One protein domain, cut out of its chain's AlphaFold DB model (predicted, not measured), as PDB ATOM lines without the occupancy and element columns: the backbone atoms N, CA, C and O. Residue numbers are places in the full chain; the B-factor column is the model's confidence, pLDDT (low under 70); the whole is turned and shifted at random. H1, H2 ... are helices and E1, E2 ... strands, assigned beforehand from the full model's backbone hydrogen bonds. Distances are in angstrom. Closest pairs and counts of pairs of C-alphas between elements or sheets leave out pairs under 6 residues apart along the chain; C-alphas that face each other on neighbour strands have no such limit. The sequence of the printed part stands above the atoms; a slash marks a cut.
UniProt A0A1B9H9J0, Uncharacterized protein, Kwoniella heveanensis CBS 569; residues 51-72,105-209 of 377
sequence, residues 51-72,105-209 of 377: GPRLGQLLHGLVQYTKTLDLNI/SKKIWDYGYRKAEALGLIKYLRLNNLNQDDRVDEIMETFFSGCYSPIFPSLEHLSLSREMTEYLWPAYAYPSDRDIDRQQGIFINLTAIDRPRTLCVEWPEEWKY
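What this domain is: This is residues 51 to 72 and 105 to 209 of the 377 residues of an uncharacterized protein of Kwoniella heveanensis CBS 569 (UniProt A0A1B9H9J0). A small parallel sheet, E1 E2 E3, has H4 beside its strands, and H3 and H5 lie nearer the middle of the domain. H1 runs away from the end of E1 beside H3 and crosses H2; H1 and H2 make one end of the long axis, and residues 203 to 209 run to the other. The printed part has 127 residues with five named helices and three named strands, in the order H1 H2 E1 H3 E2 H4 H5 E3, and is mostly helix. It is compact, with a radius of gyration of the C-alphas of 15.3 A, yet elongated in outline, spanning 54 by 30 by 23 A.

How they stand to each other: H1, residues 51 to 71, touches H2, residues 105 to 119, with its residues 60 to 67 alone; the closest C-alphas are those of Tyr 64 and Gly 112, 4.9 A apart, at a steep tilt of 52 degrees, opposite ways. H1 also touches H3, residues 134 to 146, at a shallow tilt of 30 degrees, the same way; the closest C-alphas, of Gly 55 and Val 136, are 4.7 A apart. E1, residues 124 to 129, is parallel to E2, residues 157 to 160, with N 127 and O 159 within hydrogen-bond range at 2.8 A. E2 is parallel to E3, residues 198 to 202, with N 160 and O 200 at 2.8 A. H4, residues 162 to 173, is on the sheet at a height over the sheet of 6.8 A, over none of its strands. H4 touches H5, residues 178 to 193, with its residues 167 to 172 alone, closest at the C-alphas of Ala 171 and Ile 180, 4.3 A apart. H3 and H5 only just touch, with 3 pairs of C-alphas within 8 A; the closest, of Asp 137 and Arg 182, are 6.3 A apart. E1, H3, E2 and E2, H4 H5, E3 are strand-helix-strand units, parallel neighbour strands joined through helices, with right-handed crossovers. Every O i to N i+4 pair is within range in H2, against 12 of 17 in H1, 8 of 9 in H3, 6 of 8 in H4 and 11 of 12 in H5.

Where its parts are: H1 begins at C-alpha 51 (12.485, -39.695, -17.953), measures 31.3 A and has a kink of 28 degrees near residue 58. H2 measures 21.2 A, H3 19.0 A and E1 16.1 A. H5 measures 22.0 A. E3 ends at C-alpha 202 (25.677, -38.709, -8.185).

The domain as a whole: The C-alphas farthest apart, of Lys 106 and Tyr 209, are 53.9 A apart. Residues 73 to 104 are not printed, and C-alphas 72 and 105 are 15.3 A apart across the cut. Of the links that are printed whole, none is long. The mean pLDDT of the printed part is 77.9; residues under 70 include 67 to 72 and 171 to 182.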
ATOM      1  N   GLY A  51      13.093 -40.865 -17.299       76.69
ATOM      2  CA  GLY A  51      12.485 -39.695 -17.953       76.69
ATOM      3  C   GLY A  51      11.107 -39.933 -18.560       76.69
ATOM      4  O   GLY A  51      10.159 -39.254 -18.162       76.69
ATOM      5  N   PRO A  52      10.938 -40.963 -19.410       81.25
ATOM      6  CA  PRO A  52       9.637 -41.290 -19.994       81.25
ATOM      7  C   PRO A  52       8.560 -41.645 -18.961       81.25
ATOM      8  O   PRO A  52       7.361 -41.538 -19.232       81.25
ATOM      9  N   ARG A  53       8.959 -42.122 -17.774       84.38
ATOM     10  CA  ARG A  53       8.030 -42.420 -16.682       84.38
ATOM     11  C   ARG A  53       7.716 -41.189 -15.854       84.38
ATOM     12  O   ARG A  53       6.604 -41.137 -15.337       84.38
ATOM     13  N   LEU A  54       8.598 -40.190 -15.771       84.00
ATOM     14  CA  LEU A  54       8.284 -38.940 -15.075       84.00
ATOM     15  C   LEU A  54       7.172 -38.191 -15.803       84.00
ATOM     16  O   LEU A  54       6.188 -37.810 -15.174       84.00
ATOM     17  N   GLY A  55       7.249 -38.082 -17.132       82.31
ATOM     18  CA  GLY A  55       6.169 -37.489 -17.919       82.31
ATOM     19  C   GLY A  55       4.849 -38.231 -17.708       82.31
ATOM     20  O   GLY A  55       3.815 -37.621 -17.437       82.31
ATOM     21  N   GLN A  56       4.864 -39.567 -17.703       84.19
ATOM     22  CA  GLN A  56       3.670 -40.366 -17.388       84.19
ATOM     23  C   GLN A  56       3.174 -40.148 -15.957       84.19
ATOM     24  O   GLN A  56       1.961 -40.057 -15.736       84.19
ATOM     25  N   LEU A  57       4.083 -40.049 -14.986       83.69
ATOM     26  CA  LEU A  57       3.796 -39.806 -13.578       83.69
ATOM     27  C   LEU A  57       3.186 -38.419 -13.362       83.69
ATOM     28  O   LEU A  57       2.289 -38.287 -12.544       83.69
ATOM     29  N   LEU A  58       3.562 -37.413 -14.143       83.19
ATOM     30  CA  LEU A  58       3.045 -36.055 -13.982       83.19
ATOM     31  C   LEU A  58       1.849 -35.746 -14.898       83.19
ATOM     32  O   LEU A  58       0.984 -34.956 -14.536       83.19
ATOM     33  N   HIS A  59       1.695 -36.424 -16.037       81.25
ATOM     34  CA  HIS A  59       0.629 -36.141 -17.014       81.25
ATOM     35  C   HIS A  59      -0.790 -36.190 -16.418       81.25
ATOM     36  O   HIS A  59      -1.679 -35.434 -16.807       81.25
ATOM     37  N   GLY A  60      -1.020 -37.068 -15.436       73.38
ATOM     38  CA  GLY A  60      -2.321 -37.133 -14.761       73.38
ATOM     39  C   GLY A  60      -2.601 -35.946 -13.831       73.38
ATOM     40  O   GLY A  60      -3.768 -35.640 -13.603       73.38
ATOM     41  N   LEU A  61      -1.564 -35.251 -13.349       73.50
ATOM     42  CA  LEU A  61      -1.709 -34.006 -12.592       73.50
ATOM     43  C   LEU A  61      -2.106 -32.837 -13.488       73.50
ATOM     44  O   LEU A  61      -2.953 -32.046 -13.099       73.50
ATOM     45  N   VAL A  62      -1.563 -32.746 -14.702       74.56
ATOM     46  CA  VAL A  62      -1.917 -31.664 -15.641       74.56
ATOM     47  C   VAL A  62      -3.388 -31.720 -16.033       74.56
ATOM     48  O   VAL A  62      -4.056 -30.697 -16.155       74.56
ATOM     49  N   GLN A  63      -3.923 -32.927 -16.223       70.62
ATOM     50  CA  GLN A  63      -5.356 -33.091 -16.463       70.62
ATOM     51  C   GLN A  63      -6.179 -32.650 -15.247       70.62
ATOM     52  O   GLN A  63      -7.231 -32.041 -15.413       70.62
ATOM     53  N   TYR A  64      -5.680 -32.911 -14.036       69.12
ATOM     54  CA  TYR A  64      -6.324 -32.498 -12.795       69.12
ATOM     55  C   TYR A  64      -6.323 -30.971 -12.616       69.12
ATOM     56  O   TYR A  64      -7.388 -30.396 -12.389       69.12
ATOM     57  N   THR A  65      -5.186 -30.292 -12.800       69.31
ATOM     58  CA  THR A  65      -5.093 -28.826 -12.658       69.31
ATOM     59  C   THR A  65      -5.976 -28.096 -13.665       69.31
ATOM     60  O   THR A  65      -6.750 -27.227 -13.272       69.31
ATOM     61  N   LYS A  66      -5.996 -28.537 -14.932       71.25
ATOM     62  CA  LYS A  66      -6.902 -27.986 -15.959       71.25
ATOM     63  C   LYS A  66      -8.378 -28.078 -15.557       71.25
ATOM     64  O   LYS A  66      -9.163 -27.202 -15.904       71.25
ATOM     65  N   THR A  67      -8.776 -29.122 -14.823       66.62
ATOM     66  CA  THR A  67     -10.158 -29.247 -14.324       66.62
ATOM     67  C   THR A  67     -10.440 -28.418 -13.074       66.62
ATOM     68  O   THR A  67     -11.593 -28.059 -12.848       66.62
ATOM     69  N   LEU A  68      -9.429 -28.103 -12.258       65.75
ATOM     70  CA  LEU A  68      -9.596 -27.210 -11.109       65.75
ATOM     71  C   LEU A  68      -9.870 -25.777 -11.572       65.75
ATOM     72  O   LEU A  68     -10.831 -25.174 -11.098       65.75
ATOM     73  N   ASP A  69      -9.121 -25.278 -12.558       63.31
ATOM     74  CA  ASP A  69      -9.307 -23.919 -13.089       63.31
ATOM     75  C   ASP A  69     -10.698 -23.706 -13.710       63.31
ATOM     76  O   ASP A  69     -11.278 -22.627 -13.593       63.31
ATOM     77  N   LEU A  70     -11.284 -24.746 -14.312       58.31
ATOM     78  CA  LEU A  70     -12.637 -24.683 -14.881       58.31
ATOM     79  C   LEU A  70     -13.744 -24.613 -13.818       58.31
ATOM     80  O   LEU A  70     -14.821 -24.091 -14.100       58.31
ATOM     81  N   ASN A  71     -13.487 -25.103 -12.601       55.44
ATOM     82  CA  ASN A  71     -14.454 -25.089 -11.501       55.44
ATOM     83  C   ASN A  71     -14.316 -23.857 -10.588       55.44
ATOM     84  O   ASN A  71     -15.213 -23.593  -9.794       55.44
ATOM     85  N   ILE A  72     -13.222 -23.094 -10.713       55.50
ATOM     86  CA  ILE A  72     -13.033 -21.773 -10.085       55.50
ATOM     87  C   ILE A  72     -13.301 -20.666 -11.121       55.50
ATOM     88  O   ILE A  72     -12.827 -19.537 -11.001       55.50
ATOM     89  N   SER A 105     -16.205 -36.510 -17.070       65.56
ATOM     90  CA  SER A 105     -15.579 -35.536 -16.170       65.56
ATOM     91  C   SER A 105     -15.362 -36.113 -14.769       65.56
ATOM     92  O   SER A 105     -14.259 -36.030 -14.231       65.56
ATOM     93  N   LYS A 106     -16.358 -36.824 -14.214       74.62
ATOM     94  CA  LYS A 106     -16.234 -37.475 -12.899       74.62
ATOM     95  C   LYS A 106     -15.123 -38.533 -12.846       74.62
ATOM     96  O   LYS A 106     -14.410 -38.622 -11.851       74.62
ATOM     97  N   LYS A 107     -14.952 -39.334 -13.906       72.75
ATOM     98  CA  LYS A 107     -13.894 -40.362 -13.960       72.75
ATOM     99  C   LYS A 107     -12.493 -39.757 -14.039       72.75
ATOM    100  O   LYS A 107     -11.577 -40.294 -13.423       72.75
ATOM    101  N   ILE A 108     -12.331 -38.673 -14.798       69.88
ATOM    102  CA  ILE A 108     -11.052 -37.961 -14.922       69.88
ATOM    103  C   ILE A 108     -10.668 -37.354 -13.569       69.88
ATOM    104  O   ILE A 108      -9.526 -37.501 -13.134       69.88
ATOM    105  N   TRP A 109     -11.640 -36.763 -12.871       61.62
ATOM    106  CA  TRP A 109     -11.433 -36.160 -11.555       61.62
ATOM    107  C   TRP A 109     -10.985 -37.187 -10.506       61.62
ATOM    108  O   TRP A 109      -9.979 -36.983  -9.827       61.62
ATOM    109  N   ASP A 110     -11.657 -38.344 -10.449       77.75
ATOM    110  CA  ASP A 110     -11.289 -39.447  -9.551       77.75
ATOM    111  C   ASP A 110      -9.866 -39.976  -9.818       77.75
ATOM    112  O   ASP A 110      -9.179 -40.399  -8.885       77.75
ATOM    113  N   TYR A 111      -9.416 -39.978 -11.077       77.81
ATOM    114  CA  TYR A 111      -8.068 -40.422 -11.441       77.81
ATOM    115  C   TYR A 111      -6.999 -39.397 -11.044       77.81
ATOM    116  O   TYR A 111      -5.998 -39.765 -10.431       77.81
ATOM    117  N   GLY A 112      -7.231 -38.118 -11.354       78.44
ATOM    118  CA  GLY A 112      -6.330 -37.023 -10.997       78.44
ATOM    119  C   GLY A 112      -6.124 -36.904  -9.487       78.44
ATOM    120  O   GLY A 112      -4.986 -36.847  -9.025       78.44
ATOM    121  N   TYR A 113      -7.212 -36.982  -8.715       82.56
ATOM    122  CA  TYR A 113      -7.164 -36.906  -7.255       82.56
ATOM    123  C   TYR A 113      -6.352 -38.046  -6.630       82.56
ATOM    124  O   TYR A 113      -5.445 -37.798  -5.841       82.56
ATOM    125  N   ARG A 114      -6.617 -39.303  -7.018       84.00
ATOM    126  CA  ARG A 114      -5.866 -40.467  -6.500       84.00
ATOM    127  C   ARG A 114      -4.386 -40.399  -6.833       84.00
ATOM    128  O   ARG A 114      -3.553 -40.910  -6.093       84.00
ATOM    129  N   LYS A 115      -4.066 -39.798  -7.975       87.50
ATOM    130  CA  LYS A 115      -2.693 -39.610  -8.404       87.50
ATOM    131  C   LYS A 115      -2.000 -38.522  -7.594       87.50
ATOM    132  O   LYS A 115      -0.906 -38.771  -7.116       87.50
ATOM    133  N   ALA A 116      -2.649 -37.382  -7.369       86.56
ATOM    134  CA  ALA A 116      -2.142 -36.354  -6.461       86.56
ATOM    135  C   ALA A 116      -1.940 -36.901  -5.035       86.56
ATOM    136  O   ALA A 116      -0.898 -36.663  -4.435       86.56
ATOM    137  N   GLU A 117      -2.884 -37.704  -4.533       89.31
ATOM    138  CA  GLU A 117      -2.757 -38.411  -3.252       89.31
ATOM    139  C   GLU A 117      -1.520 -39.320  -3.236       89.31
ATOM    140  O   GLU A 117      -0.715 -39.233  -2.315       89.31
ATOM    141  N   ALA A 118      -1.321 -40.142  -4.271       91.50
ATOM    142  CA  ALA A 118      -0.162 -41.027  -4.366       91.50
ATOM    143  C   ALA A 118       1.174 -40.263  -4.439       91.50
ATOM    144  O   ALA A 118       2.135 -40.652  -3.782       91.50
ATOM    145  N   LEU A 119       1.237 -39.158  -5.191       91.31
ATOM    146  CA  LEU A 119       2.437 -38.314  -5.275       91.31
ATOM    147  C   LEU A 119       2.734 -37.610  -3.948       91.31
ATOM    148  O   LEU A 119       3.894 -37.481  -3.566       91.31
ATOM    149  N   GLY A 120       1.691 -37.257  -3.194       92.75
ATOM    150  CA  GLY A 120       1.808 -36.726  -1.841       92.75
ATOM    151  C   GLY A 120       2.388 -37.700  -0.815       92.75
ATOM    152  O   GLY A 120       2.766 -37.264   0.268       92.75
ATOM    153  N   LEU A 121       2.489 -38.993  -1.139       95.31
ATOM    154  CA  LEU A 121       3.085 -40.019  -0.276       95.31
ATOM    155  C   LEU A 121       4.573 -40.258  -0.570       95.31
ATOM    156  O   LEU A 121       5.229 -40.959   0.202       95.31
ATOM    157  N   ILE A 122       5.108 -39.677  -1.647       95.62
ATOM    158  CA  ILE A 122       6.512 -39.838  -2.028       95.62
ATOM    159  C   ILE A 122       7.392 -39.078  -1.043       95.62
ATOM    160  O   ILE A 122       7.330 -37.854  -0.950       95.62
ATOM    161  N   LYS A 123       8.236 -39.827  -0.330       96.00
ATOM    162  CA  LYS A 123       9.251 -39.284   0.580       96.00
ATOM    163  C   LYS A 123      10.648 -39.344  -0.011       96.00
ATOM    164  O   LYS A 123      11.461 -38.467   0.262       96.00
ATOM    165  N   TYR A 124      10.923 -40.363  -0.819       96.00
ATOM    166  CA  TYR A 124      12.217 -40.573  -1.454       96.00
ATOM    167  C   TYR A 124      12.008 -40.657  -2.961       96.00
ATOM    168  O   TYR A 124      11.390 -41.605  -3.445       96.00
ATOM    169  N   LEU A 125      12.523 -39.672  -3.691       94.56
ATOM    170  CA  LEU A 125      12.462 -39.625  -5.147       94.56
ATOM    171  C   LEU A 125      13.867 -39.766  -5.721       94.56
ATOM    172  O   LEU A 125      14.753 -38.988  -5.376       94.56
ATOM    173  N   ARG A 126      14.065 -40.730  -6.619       94.44
ATOM    174  CA  ARG A 126      15.287 -40.863  -7.419       94.44
ATOM    175  C   ARG A 126      14.978 -40.586  -8.887       94.44
ATOM    176  O   ARG A 126      14.088 -41.219  -9.451       94.44
ATOM    177  N   LEU A 127      15.705 -39.652  -9.494       92.31
ATOM    178  CA  LEU A 127      15.575 -39.278 -10.902       92.31
ATOM    179  C   LEU A 127      16.790 -39.764 -11.690       92.31
ATOM    180  O   LEU A 127      17.917 -39.310 -11.478       92.31
ATOM    181  N   ASN A 128      16.540 -40.693 -12.609       90.62
ATOM    182  CA  ASN A 128      17.591 -41.402 -13.331       90.62
ATOM    183  C   ASN A 128      17.988 -40.759 -14.661       90.62
ATOM    184  O   ASN A 128      19.096 -40.948 -15.124       90.62
ATOM    185  N   ASN A 129      17.074 -40.086 -15.349       85.62
ATOM    186  CA  ASN A 129      17.343 -39.502 -16.665       85.62
ATOM    187  C   ASN A 129      16.148 -38.630 -17.044       85.62
ATOM    188  O   ASN A 129      15.036 -39.070 -16.781       85.62
ATOM    189  N   LEU A 130      16.318 -37.471 -17.684       76.56
ATOM    190  CA  LEU A 130      15.199 -36.706 -18.268       76.56
ATOM    191  C   LEU A 130      15.330 -36.470 -19.775       76.56
ATOM    192  O   LEU A 130      14.414 -35.942 -20.395       76.56
ATOM    193  N   ASN A 131      16.411 -36.938 -20.392       69.38
ATOM    194  CA  ASN A 131      16.870 -36.566 -21.732       69.38
ATOM    195  C   ASN A 131      15.984 -37.124 -22.861       69.38
ATOM    196  O   ASN A 131      16.393 -37.117 -24.018       69.38
ATOM    197  N   GLN A 132      14.818 -37.695 -22.546       65.56
ATOM    198  CA  GLN A 132      13.993 -38.455 -23.488       65.56
ATOM    199  C   GLN A 132      12.504 -38.105 -23.452       65.56
ATOM    200  O   GLN A 132      11.720 -38.804 -24.097       65.56
ATOM    201  N   ASP A 133      12.084 -37.079 -22.709       73.88
ATOM    202  CA  ASP A 133      10.662 -36.745 -22.643       73.88
ATOM    203  C   ASP A 133      10.401 -35.236 -22.650       73.88
ATOM    204  O   ASP A 133      10.213 -34.622 -21.602       73.88
ATOM    205  N   ASP A 134      10.295 -34.668 -23.857       74.38
ATOM    206  CA  ASP A 134       9.881 -33.275 -24.112       74.38
ATOM    207  C   ASP A 134       8.565 -32.903 -23.395       74.38
ATOM    208  O   ASP A 134       8.262 -31.730 -23.179       74.38
ATOM    209  N   ARG A 135       7.750 -33.898 -23.016       76.38
ATOM    210  CA  ARG A 135       6.489 -33.663 -22.305       76.38
ATOM    211  C   ARG A 135       6.710 -33.297 -20.851       76.38
ATOM    212  O   ARG A 135       5.821 -32.685 -20.273       76.38
ATOM    213  N   VAL A 136       7.826 -33.689 -20.235       77.19
ATOM    214  CA  VAL A 136       8.119 -33.324 -18.840       77.19
ATOM    215  C   VAL A 136       8.185 -31.809 -18.722       77.19
ATOM    216  O   VAL A 136       7.559 -31.259 -17.821       77.19
ATOM    217  N   ASP A 137       8.837 -31.143 -19.672       74.25
ATOM    218  CA  ASP A 137       8.928 -29.684 -19.710       74.25
ATOM    219  C   ASP A 137       7.542 -29.048 -19.838       74.25
ATOM    220  O   ASP A 137       7.165 -28.227 -19.005       74.25
ATOM    221  N   GLU A 138       6.743 -29.488 -20.817       78.69
ATOM    222  CA  GLU A 138       5.376 -28.988 -21.021       78.69
ATOM    223  C   GLU A 138       4.512 -29.203 -19.770       78.69
ATOM    224  O   GLU A 138       3.734 -28.333 -19.370       78.69
ATOM    225  N   ILE A 139       4.643 -30.368 -19.134       76.50
ATOM    226  CA  ILE A 139       3.889 -30.723 -17.937       76.50
ATOM    227  C   ILE A 139       4.299 -29.843 -16.759       76.50
ATOM    228  O   ILE A 139       3.417 -29.317 -16.083       76.50
ATOM    229  N   MET A 140       5.597 -29.674 -16.518       76.94
ATOM    230  CA  MET A 140       6.107 -28.838 -15.433       76.94
ATOM    231  C   MET A 140       5.709 -27.379 -15.676       76.94
ATOM    232  O   MET A 140       5.096 -26.767 -14.806       76.94
ATOM    233  N   GLU A 141       5.922 -26.841 -16.877       77.81
ATOM    234  CA  GLU A 141       5.511 -25.479 -17.236       77.81
ATOM    235  C   GLU A 141       3.999 -25.269 -17.049       77.81
ATOM    236  O   GLU A 141       3.567 -24.286 -16.440       77.81
ATOM    237  N   THR A 142       3.174 -26.220 -17.495       76.00
ATOM    238  CA  THR A 142       1.715 -26.159 -17.312       76.00
ATOM    239  C   THR A 142       1.325 -26.246 -15.838       76.00
ATOM    240  O   THR A 142       0.423 -25.543 -15.387       76.00
ATOM    241  N   PHE A 143       1.982 -27.113 -15.069       71.19
ATOM    242  CA  PHE A 143       1.677 -27.287 -13.656       71.19
ATOM    243  C   PHE A 143       2.036 -26.031 -12.857       71.19
ATOM    244  O   PHE A 143       1.194 -25.546 -12.107       71.19
ATOM    245  N   PHE A 144       3.216 -25.446 -13.074       70.12
ATOM    246  CA  PHE A 144       3.675 -24.273 -12.320       70.12
ATOM    247  C   PHE A 144       3.070 -22.952 -12.785       70.12
ATOM    248  O   PHE A 144       2.939 -22.026 -11.986       70.12
ATOM    249  N   SER A 145       2.642 -22.850 -14.044       74.44
ATOM    250  CA  SER A 145       1.868 -21.688 -14.493       74.44
ATOM    251  C   SER A 145       0.469 -21.636 -13.864       74.44
ATOM    252  O   SER A 145      -0.052 -20.540 -13.651       74.44
ATOM    253  N   GLY A 146      -0.122 -22.791 -13.531       67.25
ATOM    254  CA  GLY A 146      -1.455 -22.891 -12.923       67.25
ATOM    255  C   GLY A 146      -1.466 -23.069 -11.400       67.25
ATOM    256  O   GLY A 146      -2.407 -22.643 -10.732       67.25
ATOM    257  N   CYS A 147      -0.433 -23.682 -10.817       65.06
ATOM    258  CA  CYS A 147      -0.402 -24.076  -9.409       65.06
ATOM    259  C   CYS A 147       0.973 -23.840  -8.769       65.06
ATOM    260  O   CYS A 147       1.992 -24.341  -9.224       65.06
ATOM    261  N   TYR A 148       0.977 -23.133  -7.635       67.56
ATOM    262  CA  TYR A 148       2.167 -22.911  -6.797       67.56
ATOM    263  C   TYR A 148       2.323 -23.970  -5.693       67.56
ATOM    264  O   TYR A 148       3.048 -23.764  -4.723       67.56
ATOM    265  N   SER A 149       1.584 -25.077  -5.780       79.88
ATOM    266  CA  SER A 149       1.629 -26.137  -4.775       79.88
ATOM    267  C   SER A 149       2.754 -27.129  -5.080       79.88
ATOM    268  O   SER A 149       2.975 -27.428  -6.252       79.88
ATOM    269  N   PRO A 150       3.422 -27.680  -4.053       84.19
ATOM    270  CA  PRO A 150       4.350 -28.792  -4.224       84.19
ATOM    271  C   PRO A 150       3.697 -29.968  -4.958       84.19
ATOM    272  O   PRO A 150       2.558 -30.338  -4.654       84.19
ATOM    273  N   ILE A 151       4.429 -30.564  -5.898       85.44
ATOM    274  CA  ILE A 151       4.065 -31.829  -6.549       85.44
ATOM    275  C   ILE A 151       4.255 -32.977  -5.552       85.44
ATOM    276  O   ILE A 151       3.428 -33.889  -5.480       85.44
ATOM    277  N   PHE A 152       5.326 -32.899  -4.761       91.75
ATOM    278  CA  PHE A 152       5.729 -33.894  -3.775       91.75
ATOM    279  C   PHE A 152       5.770 -33.256  -2.375       91.75
ATOM    280  O   PHE A 152       6.842 -33.041  -1.814       91.75
ATOM    281  N   PRO A 153       4.611 -32.944  -1.762       91.06
ATOM    282  CA  PRO A 153       4.549 -32.229  -0.482       91.06
ATOM    283  C   PRO A 153       5.222 -32.952   0.696       91.06
ATOM    284  O   PRO A 153       5.520 -32.312   1.703       91.06
ATOM    285  N   SER A 154       5.445 -34.266   0.594       94.44
ATOM    286  CA  SER A 154       6.113 -35.072   1.626       94.44
ATOM    287  C   SER A 154       7.561 -35.420   1.274       94.44
ATOM    288  O   SER A 154       8.136 -36.295   1.921       94.44
ATOM    289  N   LEU A 155       8.151 -34.786   0.254       94.56
ATOM    290  CA  LEU A 155       9.485 -35.136  -0.216       94.56
ATOM    291  C   LEU A 155      10.538 -34.840   0.861       94.56
ATOM    292  O   LEU A 155      10.790 -33.699   1.234       94.56
ATOM    293  N   GLU A 156      11.182 -35.887   1.365       93.50
ATOM    294  CA  GLU A 156      12.258 -35.796   2.354       93.50
ATOM    295  C   GLU A 156      13.634 -35.900   1.683       93.50
ATOM    296  O   GLU A 156      14.595 -35.264   2.123       93.50
ATOM    297  N   HIS A 157      13.737 -36.682   0.609       92.19
ATOM    298  CA  HIS A 157      14.989 -36.961  -0.078       92.19
ATOM    299  C   HIS A 157      14.817 -36.949  -1.593       92.19
ATOM    300  O   HIS A 157      13.987 -37.682  -2.135       92.19
ATOM    301  N   LEU A 158      15.656 -36.166  -2.265       92.44
ATOM    302  CA  LEU A 158      15.800 -36.171  -3.713       92.44
ATOM    303  C   LEU A 158      17.181 -36.720  -4.076       92.44
ATOM    304  O   LEU A 158      18.195 -36.220  -3.599       92.44
ATOM    305  N   SER A 159      17.215 -37.738  -4.925       93.19
ATOM    306  CA  SER A 159      18.436 -38.318  -5.477       93.19
ATOM    307  C   SER A 159      18.468 -38.085  -6.983       93.19
ATOM    308  O   SER A 159      17.534 -38.449  -7.697       93.19
ATOM    309  N   LEU A 160      19.537 -37.462  -7.460       91.44
ATOM    310  CA  LEU A 160      19.815 -37.265  -8.872       91.44
ATOM    311  C   LEU A 160      20.915 -38.240  -9.264       91.44
ATOM    312  O   LEU A 160      22.006 -38.217  -8.696       91.44
ATOM    313  N   SER A 161      20.592 -39.116 -10.205       91.75
ATOM    314  CA  SER A 161      21.577 -39.980 -10.856       91.75
ATOM    315  C   SER A 161      22.627 -39.174 -11.610       91.75
ATOM    316  O   SER A 161      22.426 -38.001 -11.931       91.75
ATOM    317  N   ARG A 162      23.706 -39.855 -11.986       89.12
ATOM    318  CA  ARG A 162      24.750 -39.299 -12.836       89.12
ATOM    319  C   ARG A 162      24.206 -38.721 -14.142       89.12
ATOM    320  O   ARG A 162      24.524 -37.587 -14.478       89.12
ATOM    321  N   GLU A 163      23.361 -39.457 -14.858       88.62
ATOM    322  CA  GLU A 163      22.814 -39.013 -16.144       88.62
ATOM    323  C   GLU A 163      21.916 -37.781 -15.982       88.62
ATOM    324  O   GLU A 163      21.882 -36.908 -16.848       88.62
ATOM    325  N   MET A 164      21.203 -37.685 -14.856       86.56
ATOM    326  CA  MET A 164      20.415 -36.506 -14.509       86.56
ATOM    327  C   MET A 164      21.304 -35.308 -14.151       86.56
ATOM    328  O   MET A 164      21.020 -34.186 -14.568       86.56
ATOM    329  N   THR A 165      22.403 -35.527 -13.430       85.62
ATOM    330  CA  THR A 165      23.408 -34.492 -13.156       85.62
ATOM    331  C   THR A 165      24.027 -33.972 -14.455       85.62
ATOM    332  O   THR A 165      24.076 -32.764 -14.673       85.62
ATOM    333  N   GLU A 166      24.432 -34.872 -15.355       83.94
ATOM    334  CA  GLU A 166      24.956 -34.537 -16.687       83.94
ATOM    335  C   GLU A 166      23.943 -33.770 -17.536       83.94
ATOM    336  O   GLU A 166      24.330 -32.882 -18.292       83.94
ATOM    337  N   TYR A 167      22.653 -34.078 -17.403       82.44
ATOM    338  CA  TYR A 167      21.587 -33.362 -18.096       82.44
ATOM    339  C   TYR A 167      21.395 -31.937 -17.586       82.44
ATOM    340  O   TYR A 167      21.248 -31.016 -18.381       82.44
ATOM    341  N   LEU A 168      21.392 -31.751 -16.266       78.94
ATOM    342  CA  LEU A 168      21.132 -30.453 -15.647       78.94
ATOM    343  C   LEU A 168      22.348 -29.521 -15.672       78.94
ATOM    344  O   LEU A 168      22.199 -28.303 -15.604       78.94
ATOM    345  N   TRP A 169      23.558 -30.067 -15.751       76.31
ATOM    346  CA  TRP A 169      24.787 -29.287 -15.636       76.31
ATOM    347  C   TRP A 169      25.040 -28.283 -16.766       76.31
ATOM    348  O   TRP A 169      25.374 -27.136 -16.451       76.31
ATOM    349  N   PRO A 170      24.864 -28.624 -18.062       70.69
ATOM    350  CA  PRO A 170      24.947 -27.643 -19.139       70.69
ATOM    351  C   PRO A 170      24.045 -26.441 -18.880       70.69
ATOM    352  O   PRO A 170      24.456 -25.315 -19.152       70.69
ATOM    353  N   ALA A 171      22.877 -26.677 -18.270       65.19
ATOM    354  CA  ALA A 171      21.945 -25.630 -17.894       65.19
ATOM    355  C   ALA A 171      22.542 -24.604 -16.934       65.19
ATOM    356  O   ALA A 171      22.323 -23.404 -17.065       65.19
ATOM    357  N   TYR A 172      23.334 -25.060 -15.973       63.44
ATOM    358  CA  TYR A 172      24.025 -24.172 -15.048       63.44
ATOM    359  C   TYR A 172      25.230 -23.480 -15.687       63.44
ATOM    360  O   TYR A 172      25.513 -22.323 -15.384       63.44
ATOM    361  N   ALA A 173      25.926 -24.171 -16.587       65.19
ATOM    362  CA  ALA A 173      27.157 -23.691 -17.200       65.19
ATOM    363  C   ALA A 173      26.952 -22.647 -18.312       65.19
ATOM    364  O   ALA A 173      27.799 -21.767 -18.479       65.19
ATOM    365  N   TYR A 174      25.862 -22.734 -19.082       67.06
ATOM    366  CA  TYR A 174      25.666 -21.925 -20.293       67.06
ATOM    367  C   TYR A 174      24.261 -21.304 -20.382       67.06
ATOM    368  O   TYR A 174      23.521 -21.602 -21.314       67.06
ATOM    369  N   PRO A 175      23.879 -20.373 -19.493       58.16
ATOM    370  CA  PRO A 175      22.508 -19.848 -19.373       58.16
ATOM    371  C   PRO A 175      21.925 -19.140 -20.617       58.16
ATOM    372  O   PRO A 175      20.802 -18.660 -20.577       58.16
ATOM    373  N   SER A 176      22.660 -19.028 -21.728       60.06
ATOM    374  CA  SER A 176      22.197 -18.376 -22.958       60.06
ATOM    375  C   SER A 176      21.421 -19.279 -23.929       60.06
ATOM    376  O   SER A 176      20.961 -18.775 -24.956       60.06
ATOM    377  N   ASP A 177      21.312 -20.587 -23.674       63.84
ATOM    378  CA  ASP A 177      20.566 -21.510 -24.544       63.84
ATOM    379  C   ASP A 177      19.111 -21.692 -24.072       63.84
ATOM    380  O   ASP A 177      18.827 -21.758 -22.882       63.84
ATOM    381  N   ARG A 178      18.147 -21.792 -24.991       59.94
ATOM    382  CA  ARG A 178      16.720 -21.905 -24.614       59.94
ATOM    383  C   ARG A 178      16.369 -23.246 -23.983       59.94
ATOM    384  O   ARG A 178      15.431 -23.321 -23.194       59.94
ATOM    385  N   ASP A 179      17.091 -24.303 -24.340       62.59
ATOM    386  CA  ASP A 179      16.885 -25.619 -23.729       62.59
ATOM    387  C   ASP A 179      17.413 -25.657 -22.282       62.59
ATOM    388  O   ASP A 179      16.994 -26.489 -21.479       62.59
ATOM    389  N   ILE A 180      18.248 -24.685 -21.912       62.59
ATOM    390  CA  ILE A 180      18.829 -24.542 -20.580       62.59
ATOM    391  C   ILE A 180      17.836 -23.919 -19.588       62.59
ATOM    392  O   ILE A 180      17.736 -24.399 -18.457       62.59
ATOM    393  N   ASP A 181      17.007 -22.962 -20.017       65.00
ATOM    394  CA  ASP A 181      15.917 -22.415 -19.188       65.00
ATOM    395  C   ASP A 181      14.949 -23.518 -18.714       65.00
ATOM    396  O   ASP A 181      14.455 -23.499 -17.582       65.00
ATOM    397  N   ARG A 182      14.701 -24.524 -19.566       68.25
ATOM    398  CA  ARG A 182      13.805 -25.652 -19.258       68.25
ATOM    399  C   ARG A 182      14.381 -26.569 -18.182       68.25
ATOM    400  O   ARG A 182      13.708 -26.881 -17.198       68.25
ATOM    401  N   GLN A 183      15.645 -26.950 -18.346       70.38
ATOM    402  CA  GLN A 183      16.376 -27.804 -17.410       70.38
ATOM    403  C   GLN A 183      16.503 -27.149 -16.030       70.38
ATOM    404  O   GLN A 183      16.240 -27.792 -15.009       70.38
ATOM    405  N   GLN A 184      16.824 -25.850 -15.997       69.25
ATOM    406  CA  GLN A 184      16.843 -25.067 -14.762       69.25
ATOM    407  C   GLN A 184      15.464 -25.034 -14.102       69.25
ATOM    408  O   GLN A 184      15.368 -25.228 -12.891       69.25
ATOM    409  N   GLY A 185      14.396 -24.857 -14.886       73.19
ATOM    410  CA  GLY A 185      13.026 -24.883 -14.388       73.19
ATOM    411  C   GLY A 185      12.718 -26.165 -13.615       73.19
ATOM    412  O   GLY A 185      12.276 -26.098 -12.471       73.19
ATOM    413  N   ILE A 186      12.998 -27.338 -14.188       74.50
ATOM    414  CA  ILE A 186      12.754 -28.624 -13.512       74.50
ATOM    415  C   ILE A 186      13.512 -28.714 -12.187       74.50
ATOM    416  O   ILE A 186      12.913 -29.058 -11.166       74.50
ATOM    417  N   PHE A 187      14.809 -28.399 -12.191       77.88
ATOM    418  CA  PHE A 187      15.619 -28.489 -10.982       77.88
ATOM    419  C   PHE A 187      15.142 -27.509  -9.908       77.88
ATOM    420  O   PHE A 187      14.874 -27.933  -8.786       77.88
ATOM    421  N   ILE A 188      14.943 -26.233 -10.262       74.38
ATOM    422  CA  ILE A 188      14.430 -25.201  -9.351       74.38
ATOM    423  C   ILE A 188      13.107 -25.650  -8.745       74.38
ATOM    424  O   ILE A 188      12.913 -25.525  -7.541       74.38
ATOM    425  N   ASN A 189      12.205 -26.208  -9.544       73.56
ATOM    426  CA  ASN A 189      10.914 -26.658  -9.047       73.56
ATOM    427  C   ASN A 189      11.061 -27.794  -8.023       73.56
ATOM    428  O   ASN A 189      10.529 -27.699  -6.916       73.56
ATOM    429  N   LEU A 190      11.859 -28.814  -8.341       76.81
ATOM    430  CA  LEU A 190      12.096 -29.945  -7.442       76.81
ATOM    431  C   LEU A 190      12.829 -29.541  -6.154       76.81
ATOM    432  O   LEU A 190      12.561 -30.103  -5.095       76.81
ATOM    433  N   THR A 191      13.748 -28.575  -6.202       77.19
ATOM    434  CA  THR A 191      14.533 -28.184  -5.021       77.19
ATOM    435  C   THR A 191      13.910 -27.042  -4.219       77.19
ATOM    436  O   THR A 191      14.014 -27.026  -2.993       77.19
ATOM    437  N   ALA A 192      13.264 -26.077  -4.877       71.56
ATOM    438  CA  ALA A 192      12.749 -24.860  -4.244       71.56
ATOM    439  C   ALA A 192      11.268 -24.955  -3.853       71.56
ATOM    440  O   ALA A 192      10.878 -24.390  -2.825       71.56
ATOM    441  N   ILE A 193      10.450 -25.659  -4.647       73.75
ATOM    442  CA  ILE A 193       9.007 -25.788  -4.394       73.75
ATOM    443  C   ILE A 193       8.735 -27.013  -3.526       73.75
ATOM    444  O   ILE A 193       8.113 -26.873  -2.474       73.75
ATOM    445  N   ASP A 194       9.251 -28.182  -3.911       79.38
ATOM    446  CA  ASP A 194       9.031 -29.416  -3.143       79.38
ATOM    447  C   ASP A 194       9.886 -29.494  -1.867       79.38
ATOM    448  O   ASP A 194       9.526 -30.195  -0.927       79.38
ATOM    449  N   ARG A 195      10.973 -28.712  -1.797       83.06
ATOM    450  CA  ARG A 195      11.826 -28.521  -0.605       83.06
ATOM    451  C   ARG A 195      12.260 -29.837   0.067       83.06
ATOM    452  O   ARG A 195      11.987 -30.040   1.255       83.06
ATOM    453  N   PRO A 196      12.977 -30.716  -0.658       87.94
ATOM    454  CA  PRO A 196      13.517 -31.936  -0.074       87.94
ATOM    455  C   PRO A 196      14.491 -31.600   1.057       87.94
ATOM    456  O   PRO A 196      15.397 -30.787   0.889       87.94
ATOM    457  N   ARG A 197      14.371 -32.282   2.202       86.56
ATOM    458  CA  ARG A 197      15.294 -32.092   3.341       86.56
ATOM    459  C   ARG A 197      16.740 -32.431   2.994       86.56
ATOM    460  O   ARG A 197      17.662 -31.921   3.625       86.56
ATOM    461  N   THR A 198      16.927 -33.344   2.048       86.38
ATOM    462  CA  THR A 198      18.237 -33.823   1.617       86.38
ATOM    463  C   THR A 198      18.277 -33.964   0.102       86.38
ATOM    464  O   THR A 198      17.325 -34.459  -0.506       86.38
ATOM    465  N   LEU A 199      19.395 -33.548  -0.490       86.94
ATOM    466  CA  LEU A 199      19.688 -33.702  -1.909       86.94
ATOM    467  C   LEU A 199      20.960 -34.543  -2.061       86.94
ATOM    468  O   LEU A 199      22.008 -34.195  -1.518       86.94
ATOM    469  N   CYS A 200      20.843 -35.652  -2.783       89.25
ATOM    470  CA  CYS A 200      21.943 -36.522  -3.173       89.25
ATOM    471  C   CYS A 200      22.185 -36.348  -4.667       89.25
ATOM    472  O   CYS A 200      21.262 -36.528  -5.460       89.25
ATOM    473  N   VAL A 201      23.415 -36.029  -5.049       87.69
ATOM    474  CA  VAL A 201      23.804 -35.875  -6.453       87.69
ATOM    475  C   VAL A 201      24.918 -36.870  -6.744       87.69
ATOM    476  O   VAL A 201      25.986 -36.796  -6.138       87.69
ATOM    477  N   GLU A 202      24.652 -37.820  -7.641       87.88
ATOM    478  CA  GLU A 202      25.677 -38.709  -8.185       87.88
ATOM    479  C   GLU A 202      26.494 -37.925  -9.212       87.88
ATOM    480  O   GLU A 202      25.962 -37.412 -10.203       87.88
ATOM    481  N   TRP A 203      27.787 -37.790  -8.931       81.44
ATOM    482  CA  TRP A 203      28.683 -36.956  -9.717       81.44
ATOM    483  C   TRP A 203      29.419 -37.786 -10.780       81.44
ATOM    484  O   TRP A 203      29.895 -38.878 -10.463       81.44
ATOM    485  N   PRO A 204      29.565 -37.310 -12.031       79.75
ATOM    486  CA  PRO A 204      30.373 -38.011 -13.027       79.75
ATOM    487  C   PRO A 204      31.857 -38.047 -12.627       79.75
ATOM    488  O   PRO A 204      32.462 -37.001 -12.393       79.75
ATOM    489  N   GLU A 205      32.473 -39.232 -12.592       75.75
ATOM    490  CA  GLU A 205      33.886 -39.413 -12.199       75.75
ATOM    491  C   GLU A 205      34.871 -38.608 -13.068       75.75
ATOM    492  O   GLU A 205      35.926 -38.160 -12.610       75.75
ATOM    493  N   GLU A 206      34.549 -38.419 -14.347       76.06
ATOM    494  CA  GLU A 206      35.368 -37.643 -15.274       76.06
ATOM    495  C   GLU A 206      35.370 -36.138 -14.976       76.06
ATOM    496  O   GLU A 206      36.266 -35.427 -15.444       76.06
ATOM    497  N   TRP A 207      34.402 -35.634 -14.205       74.31
ATOM    498  CA  TRP A 207      34.337 -34.226 -13.832       74.31
ATOM    499  C   TRP A 207      35.247 -33.973 -12.640       74.31
ATOM    500  O   TRP A 207      34.871 -34.101 -11.477       74.31
ATOM    501  N   LYS A 208      36.482 -33.582 -12.943       64.62
ATOM    502  CA  LYS A 208      37.478 -33.274 -11.922       64.62
ATOM    503  C   LYS A 208      37.255 -31.875 -11.362       64.62
ATOM    504  O   LYS A 208      37.347 -30.879 -12.084       64.62
ATOM    505  N   TYR A 209      37.018 -31.807 -10.056       56.78
ATOM    506  CA  TYR A 209      37.087 -30.558  -9.310       56.78
ATOM    507  C   TYR A 209      38.538 -30.078  -9.249       56.78
ATOM    508  O   TYR A 209      39.456 -30.850  -8.973       56.78
TER     509      TYR A 209